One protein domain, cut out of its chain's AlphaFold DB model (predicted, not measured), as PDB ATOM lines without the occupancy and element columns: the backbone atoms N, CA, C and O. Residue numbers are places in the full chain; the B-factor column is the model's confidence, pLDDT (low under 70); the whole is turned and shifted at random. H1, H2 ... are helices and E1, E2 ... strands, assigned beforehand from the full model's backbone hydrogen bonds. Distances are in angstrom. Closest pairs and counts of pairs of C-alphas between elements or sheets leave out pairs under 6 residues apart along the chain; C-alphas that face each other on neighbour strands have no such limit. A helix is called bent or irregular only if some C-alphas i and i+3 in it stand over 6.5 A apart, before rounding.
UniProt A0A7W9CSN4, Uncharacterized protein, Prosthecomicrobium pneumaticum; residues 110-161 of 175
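What this domain is: This is residues 110 to 161 of the 175 residues of an uncharacterized protein of Prosthecomicrobium pneumaticum (UniProt A0A7W9CSN4). Four helices follow one another round a single irregular ring: H1 on one side, short H2 at one end, the longest helix H3 folding back on the opposite side, and H4 at the other end, where it returns to H1. The short strand E1 follows H4 and brings the last residues back to the region where the printed part begins. The printed part has 52 residues, with four named helices and one named strand in the order H1, H2, H3, H4, E1; its class is mostly helix. It is compact, with a radius of gyration of the C-alphas of 10.8 A, and spans 30 by 23 by 17 A.

Where its parts are: H1, residues 113 to 119, begins with C-alpha 113 at (137.393, -81.958, -25.863). H2 is residues 123 to 129. H3, residues 131 to 143, is 17.4 A long. H4 is residues 148 to 155. E1, residues 158 to 160, ends with C-alpha 160 at (132.285, -83.860, -30.882).

How they stand to each other: H1 and H2 only just touch, only at the corner by their link, with 3 pairs of C-alphas within 8 A; the closest, Phe 118 and Trp 124, are 5.7 A apart. H2 and H3 also only just touch, only at the corner, with 3 such pairs; the closest C-alphas are Trp 127 and Arg 134, 6.1 A. H3 touches H4 with residues 137 to 142 alone, at a steep tilt of 49 degrees, the same way; the closest C-alphas, Val 141 and Arg 150, are 4.6 A apart. H4 touches H1, with C-alphas 153 and 113 closest at 6.6 A. H1 and H3 are near each other. In H1, H2, H3 and H4 every O i to N i+4 pair is within hydrogen-bond range. E1 pairs with no named strand.

The domain as a whole: C-alphas 129 and 157 are the farthest apart, 30.1 A. The printed part has no cut, and its four links are tight. Residues 120 to 123 have pLDDT under 70.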
ATOM      1  N   ASN A 110     135.707 -89.911 -31.792       96.38
ATOM      2  CA  ASN A 110     134.627 -89.266 -31.051       96.38
ATOM      3  C   ASN A 110     135.179 -88.476 -29.858       96.38
ATOM      4  O   ASN A 110     134.766 -88.638 -28.709       96.38
ATOM      5  N   PHE A 111     136.199 -87.658 -30.116       95.38
ATOM      6  CA  PHE A 111     136.843 -86.898 -29.058       95.38
ATOM      7  C   PHE A 111     135.958 -85.721 -28.643       95.38
ATOM      8  O   PHE A 111     135.686 -84.826 -29.442       95.38
ATOM      9  N   ALA A 112     135.555 -85.696 -27.373       91.81
ATOM     10  CA  ALA A 112     134.762 -84.629 -26.774       91.81
ATOM     11  C   ALA A 112     135.653 -83.708 -25.913       91.81
ATOM     12  O   ALA A 112     135.778 -83.912 -24.700       91.81
ATOM     13  N   PRO A 113     136.275 -82.664 -26.491       89.19
ATOM     14  CA  PRO A 113     137.393 -81.958 -25.863       89.19
ATOM     15  C   PRO A 113     137.005 -81.243 -24.562       89.19
ATOM     16  O   PRO A 113     137.791 -81.184 -23.614       89.19
ATOM     17  N   ILE A 114     135.781 -80.720 -24.501       85.62
ATOM     18  CA  ILE A 114     135.250 -80.047 -23.318       85.62
ATOM     19  C   ILE A 114     134.926 -81.067 -22.212       85.62
ATOM     20  O   ILE A 114     135.277 -80.848 -21.053       85.62
ATOM     21  N   LEU A 115     134.328 -82.212 -22.555       83.12
ATOM     22  CA  LEU A 115     134.009 -83.260 -21.580       83.12
ATOM     23  C   LEU A 115     135.279 -83.890 -21.000       83.12
ATOM     24  O   LEU A 115     135.384 -84.042 -19.786       83.12
ATOM     25  N   THR A 116     136.294 -84.150 -21.827       84.31
ATOM     26  CA  THR A 116     137.612 -84.612 -21.359       84.31
ATOM     27  C   THR A 116     138.256 -83.617 -20.388       84.31
ATOM     28  O   THR A 116     138.855 -84.012 -19.382       84.31
ATOM     29  N   TYR A 117     138.093 -82.315 -20.639       80.62
ATOM     30  CA  TYR A 117     138.540 -81.273 -19.715       80.62
ATOM     31  C   TYR A 117     137.767 -81.293 -18.381       80.62
ATOM     32  O   TYR A 117     138.326 -80.943 -17.342       80.62
ATOM     33  N   PHE A 118     136.504 -81.741 -18.373       75.94
ATOM     34  CA  PHE A 118     135.702 -81.849 -17.149       75.94
ATOM     35  C   PHE A 118     136.093 -83.017 -16.264       75.94
ATOM     36  O   PHE A 118     136.235 -82.841 -15.053       75.94
ATOM     37  N   VAL A 119     136.212 -84.200 -16.869       72.12
ATOM     38  CA  VAL A 119     136.376 -85.470 -16.148       72.12
ATOM     39  C   VAL A 119     137.727 -85.536 -15.438       72.12
ATOM     40  O   VAL A 119     137.855 -86.157 -14.389       72.12
ATOM     41  N   SER A 120     138.722 -84.813 -15.949       65.75
ATOM     42  CA  SER A 120     140.052 -84.704 -15.347       65.75
ATOM     43  C   SER A 120     140.160 -83.674 -14.198       65.75
ATOM     44  O   SER A 120     141.257 -83.477 -13.674       65.75
ATOM     45  N   GLY A 121     139.067 -83.020 -13.756       60.47
ATOM     46  CA  GLY A 121     139.109 -81.979 -12.709       60.47
ATOM     47  C   GLY A 121     137.803 -81.737 -11.924       60.47
ATOM     48  O   GLY A 121     136.906 -82.568 -11.890       60.47
ATOM     49  N   ARG A 122     137.655 -80.556 -11.285       58.28
ATOM     50  CA  ARG A 122     136.416 -80.101 -10.579       58.28
ATOM     51  C   ARG A 122     135.307 -79.657 -11.562       58.28
ATOM     52  O   ARG A 122     134.601 -78.668 -11.330       58.28
ATOM     53  N   GLY A 123     135.254 -80.312 -12.720       68.81
ATOM     54  CA  GLY A 123     135.022 -79.685 -14.018       68.81
ATOM     55  C   GLY A 123     133.620 -79.155 -14.253       68.81
ATOM     56  O   GLY A 123     133.479 -77.989 -14.592       68.81
ATOM     57  N   TRP A 124     132.577 -79.958 -14.029       73.31
ATOM     58  CA  TRP A 124     131.211 -79.577 -14.418       73.31
ATOM     59  C   TRP A 124     130.664 -78.369 -13.646       73.31
ATOM     60  O   TRP A 124     130.172 -77.395 -14.227       73.31
ATOM     61  N   HIS A 125     130.776 -78.393 -12.315       75.75
ATOM     62  CA  HIS A 125     130.295 -77.294 -11.478       75.75
ATOM     63  C   HIS A 125     131.091 -76.007 -11.736       75.75
ATOM     64  O   HIS A 125     130.517 -74.930 -11.891       75.75
ATOM     65  N   THR A 126     132.414 -76.113 -11.864       80.69
ATOM     66  CA  THR A 126     133.271 -74.950 -12.141       80.69
ATOM     67  C   THR A 126     133.047 -74.423 -13.558       80.69
ATOM     68  O   THR A 126     132.982 -73.213 -13.766       80.69
ATOM     69  N   TRP A 127     132.861 -75.307 -14.539       79.25
ATOM     70  CA  TRP A 127     132.550 -74.940 -15.916       79.25
ATOM     71  C   TRP A 127     131.219 -74.224 -16.033       79.25
ATOM     72  O   TRP A 127     131.142 -73.228 -16.745       79.25
ATOM     73  N   SER A 128     130.183 -74.673 -15.325       77.62
ATOM     74  CA  SER A 128     128.865 -74.034 -15.368       77.62
ATOM     75  C   SER A 128     128.857 -72.659 -14.685       77.62
ATOM     76  O   SER A 128     128.223 -71.731 -15.193       77.62
ATOM     77  N   THR A 129     129.621 -72.478 -13.606       81.44
ATOM     78  CA  THR A 129     129.572 -71.263 -12.770       81.44
ATOM     79  C   THR A 129     130.675 -70.234 -13.050       81.44
ATOM     80  O   THR A 129     130.457 -69.042 -12.841       81.44
ATOM     81  N   SER A 130     131.840 -70.628 -13.578       85.00
ATOM     82  CA  SER A 130     133.009 -69.743 -13.714       85.00
ATOM     83  C   SER A 130     133.342 -69.389 -15.167       85.00
ATOM     84  O   SER A 130     133.904 -70.183 -15.923       85.00
ATOM     85  N   ARG A 131     133.089 -68.128 -15.551       83.44
ATOM     86  CA  ARG A 131     133.507 -67.575 -16.858       83.44
ATOM     87  C   ARG A 131     135.022 -67.612 -17.057       83.44
ATOM     88  O   ARG A 131     135.477 -67.956 -18.143       83.44
ATOM     89  N   ARG A 132     135.798 -67.296 -16.013       85.75
ATOM     90  CA  ARG A 132     137.272 -67.306 -16.066       85.75
ATOM     91  C   ARG A 132     137.818 -68.702 -16.353       85.75
ATOM     92  O   ARG A 132     138.780 -68.831 -17.099       85.75
ATOM     93  N   TYR A 133     137.181 -69.731 -15.797       84.88
ATOM     94  CA  TYR A 133     137.549 -71.122 -16.045       84.88
ATOM     95  C   TYR A 133     137.275 -71.543 -17.497       84.88
ATOM     96  O   TYR A 133     138.123 -72.164 -18.128       84.88
ATOM     97  N   ARG A 134     136.142 -71.126 -18.078       85.25
ATOM     98  CA  ARG A 134     135.869 -71.345 -19.512       85.25
ATOM     99  C   ARG A 134     136.861 -70.593 -20.402       85.25
ATOM    100  O   ARG A 134     137.412 -71.162 -21.337       85.25
ATOM    101  N   ALA A 135     137.122 -69.321 -20.095       85.69
ATOM    102  CA  ALA A 135     138.063 -68.497 -20.850       85.69
ATOM    103  C   ALA A 135     139.487 -69.073 -20.829       85.69
ATOM    104  O   ALA A 135     140.151 -69.081 -21.861       85.69
ATOM    105  N   SER A 136     139.950 -69.597 -19.687       86.81
ATOM    106  CA  SER A 136     141.285 -70.195 -19.597       86.81
ATOM    107  C   SER A 136     141.419 -71.445 -20.469       86.81
ATOM    108  O   SER A 136     142.453 -71.607 -21.114       86.81
ATOM    109  N   TYR A 137     140.381 -72.282 -20.561       88.00
ATOM    110  CA  TYR A 137     140.346 -73.400 -21.506       88.00
ATOM    111  C   TYR A 137     140.490 -72.918 -22.959       88.00
ATOM    112  O   TYR A 137     141.382 -73.375 -23.671       88.00
ATOM    113  N   TYR A 138     139.688 -71.935 -23.384       87.75
ATOM    114  CA  TYR A 138     139.783 -71.406 -24.749       87.75
ATOM    115  C   TYR A 138     141.145 -70.765 -25.035       87.75
ATOM    116  O   TYR A 138     141.692 -70.966 -26.114       87.75
ATOM    117  N   LEU A 139     141.737 -70.055 -24.069       89.06
ATOM    118  CA  LEU A 139     143.091 -69.509 -24.200       89.06
ATOM    119  C   LEU A 139     144.144 -70.614 -24.341       89.06
ATOM    120  O   LEU A 139     145.066 -70.472 -25.140       89.06
ATOM    121  N   LYS A 140     144.011 -71.732 -23.616       89.12
ATOM    122  CA  LYS A 140     144.914 -72.877 -23.783       89.12
ATOM    123  C   LYS A 140     144.826 -73.458 -25.192       89.12
ATOM    124  O   LYS A 140     145.866 -73.677 -25.805       89.12
ATOM    125  N   VAL A 141     143.615 -73.656 -25.709       90.44
ATOM    126  CA  VAL A 141     143.400 -74.209 -27.054       90.44
ATOM    127  C   VAL A 141     143.878 -73.237 -28.140       90.44
ATOM    128  O   VAL A 141     144.632 -73.626 -29.029       90.44
ATOM    129  N   ALA A 142     143.499 -71.959 -28.057       89.50
ATOM    130  CA  ALA A 142     143.770 -70.973 -29.102       89.50
ATOM    131  C   ALA A 142     145.204 -70.420 -29.068       89.50
ATOM    132  O   ALA A 142     145.836 -70.285 -30.114       89.50
ATOM    133  N   ALA A 143     145.728 -70.102 -27.880       89.50
ATOM    134  CA  ALA A 143     146.957 -69.320 -27.731       89.50
ATOM    135  C   ALA A 143     148.173 -70.129 -27.252       89.50
ATOM    136  O   ALA A 143     149.300 -69.694 -27.478       89.50
ATOM    137  N   ASN A 144     147.990 -71.293 -26.613       90.94
ATOM    138  CA  ASN A 144     149.108 -72.104 -26.125       90.94
ATOM    139  C   ASN A 144     149.338 -73.353 -27.006       90.94
ATOM    140  O   ASN A 144     148.646 -74.358 -26.819       90.94
ATOM    141  N   PRO A 145     150.339 -73.348 -27.912       89.19
ATOM    142  CA  PRO A 145     150.633 -74.484 -28.791       89.19
ATOM    143  C   PRO A 145     151.087 -75.748 -28.040       89.19
ATOM    144  O   PRO A 145     151.039 -76.850 -28.579       89.19
ATOM    145  N   PHE A 146     151.525 -75.613 -26.788       92.69
ATOM    146  CA  PHE A 146     152.028 -76.722 -25.981       92.69
ATOM    147  C   PHE A 146     151.000 -77.261 -24.983       92.69
ATOM    148  O   PHE A 146     151.322 -78.188 -24.237       92.69
ATOM    149  N   SER A 147     149.786 -76.701 -24.946       92.00
ATOM    150  CA  SER A 147     148.744 -77.189 -24.043       92.00
ATOM    151  C   SER A 147     148.323 -78.614 -24.412       92.00
ATOM    152  O   SER A 147     148.272 -78.991 -25.585       92.00
ATOM    153  N   GLN A 148     148.023 -79.421 -23.396       90.88
ATOM    154  CA  GLN A 148     147.539 -80.784 -23.598       90.88
ATOM    155  C   GLN A 148     146.204 -80.774 -24.349       90.88
ATOM    156  O   GLN A 148     146.000 -81.580 -25.249       90.88
ATOM    157  N   GLU A 149     145.327 -79.828 -24.019       90.31
ATOM    158  CA  GLU A 149     144.006 -79.667 -24.619       90.31
ATOM    159  C   GLU A 149     144.102 -79.417 -26.127       90.31
ATOM    160  O   GLU A 149     143.390 -80.054 -26.903       90.31
ATOM    161  N   ARG A 150     145.032 -78.555 -26.560       92.69
ATOM    162  CA  ARG A 150     145.280 -78.323 -27.984       92.69
ATOM    163  C   ARG A 150     145.863 -79.552 -28.670       92.69
ATOM    164  O   ARG A 150     145.395 -79.909 -29.742       92.69
ATOM    165  N   ARG A 151     146.853 -80.214 -28.061       93.88
ATOM    166  CA  ARG A 151     147.477 -81.416 -28.642       93.88
ATOM    167  C   ARG A 151     146.470 -82.546 -28.846       93.88
ATOM    168  O   ARG A 151     146.506 -83.197 -29.881       93.88
ATOM    169  N   LEU A 152     145.577 -82.767 -27.880       92.69
ATOM    170  CA  LEU A 152     144.518 -83.772 -27.996       92.69
ATOM    171  C   LEU A 152     143.524 -83.413 -29.106       92.69
ATOM    172  O   LEU A 152     143.162 -84.282 -29.892       92.69
ATOM    173  N   LEU A 153     143.137 -82.137 -29.204       93.06
ATOM    174  CA  LEU A 153     142.258 -81.650 -30.267       93.06
ATOM    175  C   LEU A 153     142.899 -81.762 -31.660       93.06
ATOM    176  O   LEU A 153     142.243 -82.174 -32.604       93.06
ATOM    177  N   GLU A 154     144.179 -81.416 -31.808       93.38
ATOM    178  CA  GLU A 154     144.902 -81.541 -33.083       93.38
ATOM    179  C   GLU A 154     145.147 -83.007 -33.476       93.38
ATOM    180  O   GLU A 154     145.271 -83.318 -34.660       93.38
ATOM    181  N   ALA A 155     145.222 -83.904 -32.490       94.81
ATOM    182  CA  ALA A 155     145.382 -85.333 -32.713       94.81
ATOM    183  C   ALA A 155     144.064 -86.052 -33.037       94.81
ATOM    184  O   ALA A 155     144.127 -87.188 -33.510       94.81
ATOM    185  N   SER A 156     142.897 -85.449 -32.775       96.31
ATOM    186  CA  SER A 156     141.607 -86.098 -33.008       96.31
ATOM    187  C   SER A 156     141.208 -86.110 -34.487       96.31
ATOM    188  O   SER A 156     141.643 -85.291 -35.301       96.31
ATOM    189  N   TRP A 157     140.372 -87.082 -34.843       97.38
ATOM    190  CA  TRP A 157     139.791 -87.218 -36.178       97.38
ATOM    191  C   TRP A 157     138.331 -86.797 -36.201       97.38
ATOM    192  O   TRP A 157     137.923 -86.143 -37.151       97.38
ATOM    193  N   GLY A 158     137.579 -87.114 -35.151       96.38
ATOM    194  CA  GLY A 158     136.261 -86.569 -34.872       96.38
ATOM    195  C   GLY A 158     136.311 -85.712 -33.614       96.38
ATOM    196  O   GLY A 158     136.820 -86.141 -32.578       96.38
ATOM    197  N   CYS A 159     135.821 -84.482 -33.718       95.44
ATOM    198  CA  CYS A 159     135.678 -83.547 -32.612       95.44
ATOM    199  C   CYS A 159     134.189 -83.331 -32.348       95.44
ATOM    200  O   CYS A 159     133.522 -82.626 -33.104       95.44
ATOM    201  N   HIS A 160     133.682 -83.947 -31.285       93.38
ATOM    202  CA  HIS A 160     132.285 -83.860 -30.882       93.38
ATOM    203  C   HIS A 160     132.061 -82.569 -30.089       93.38
ATOM    204  O   HIS A 160     132.569 -82.390 -28.971       93.38
ATOM    205  N   LEU A 161     131.319 -81.634 -30.682       88.25
ATOM    206  CA  LEU A 161     131.059 -80.323 -30.104       88.25
ATOM    207  C   LEU A 161     129.902 -80.374 -29.111       88.25
ATOM    208  O   LEU A 161     128.826 -79.840 -29.349       88.25
TER     209      LEU A 161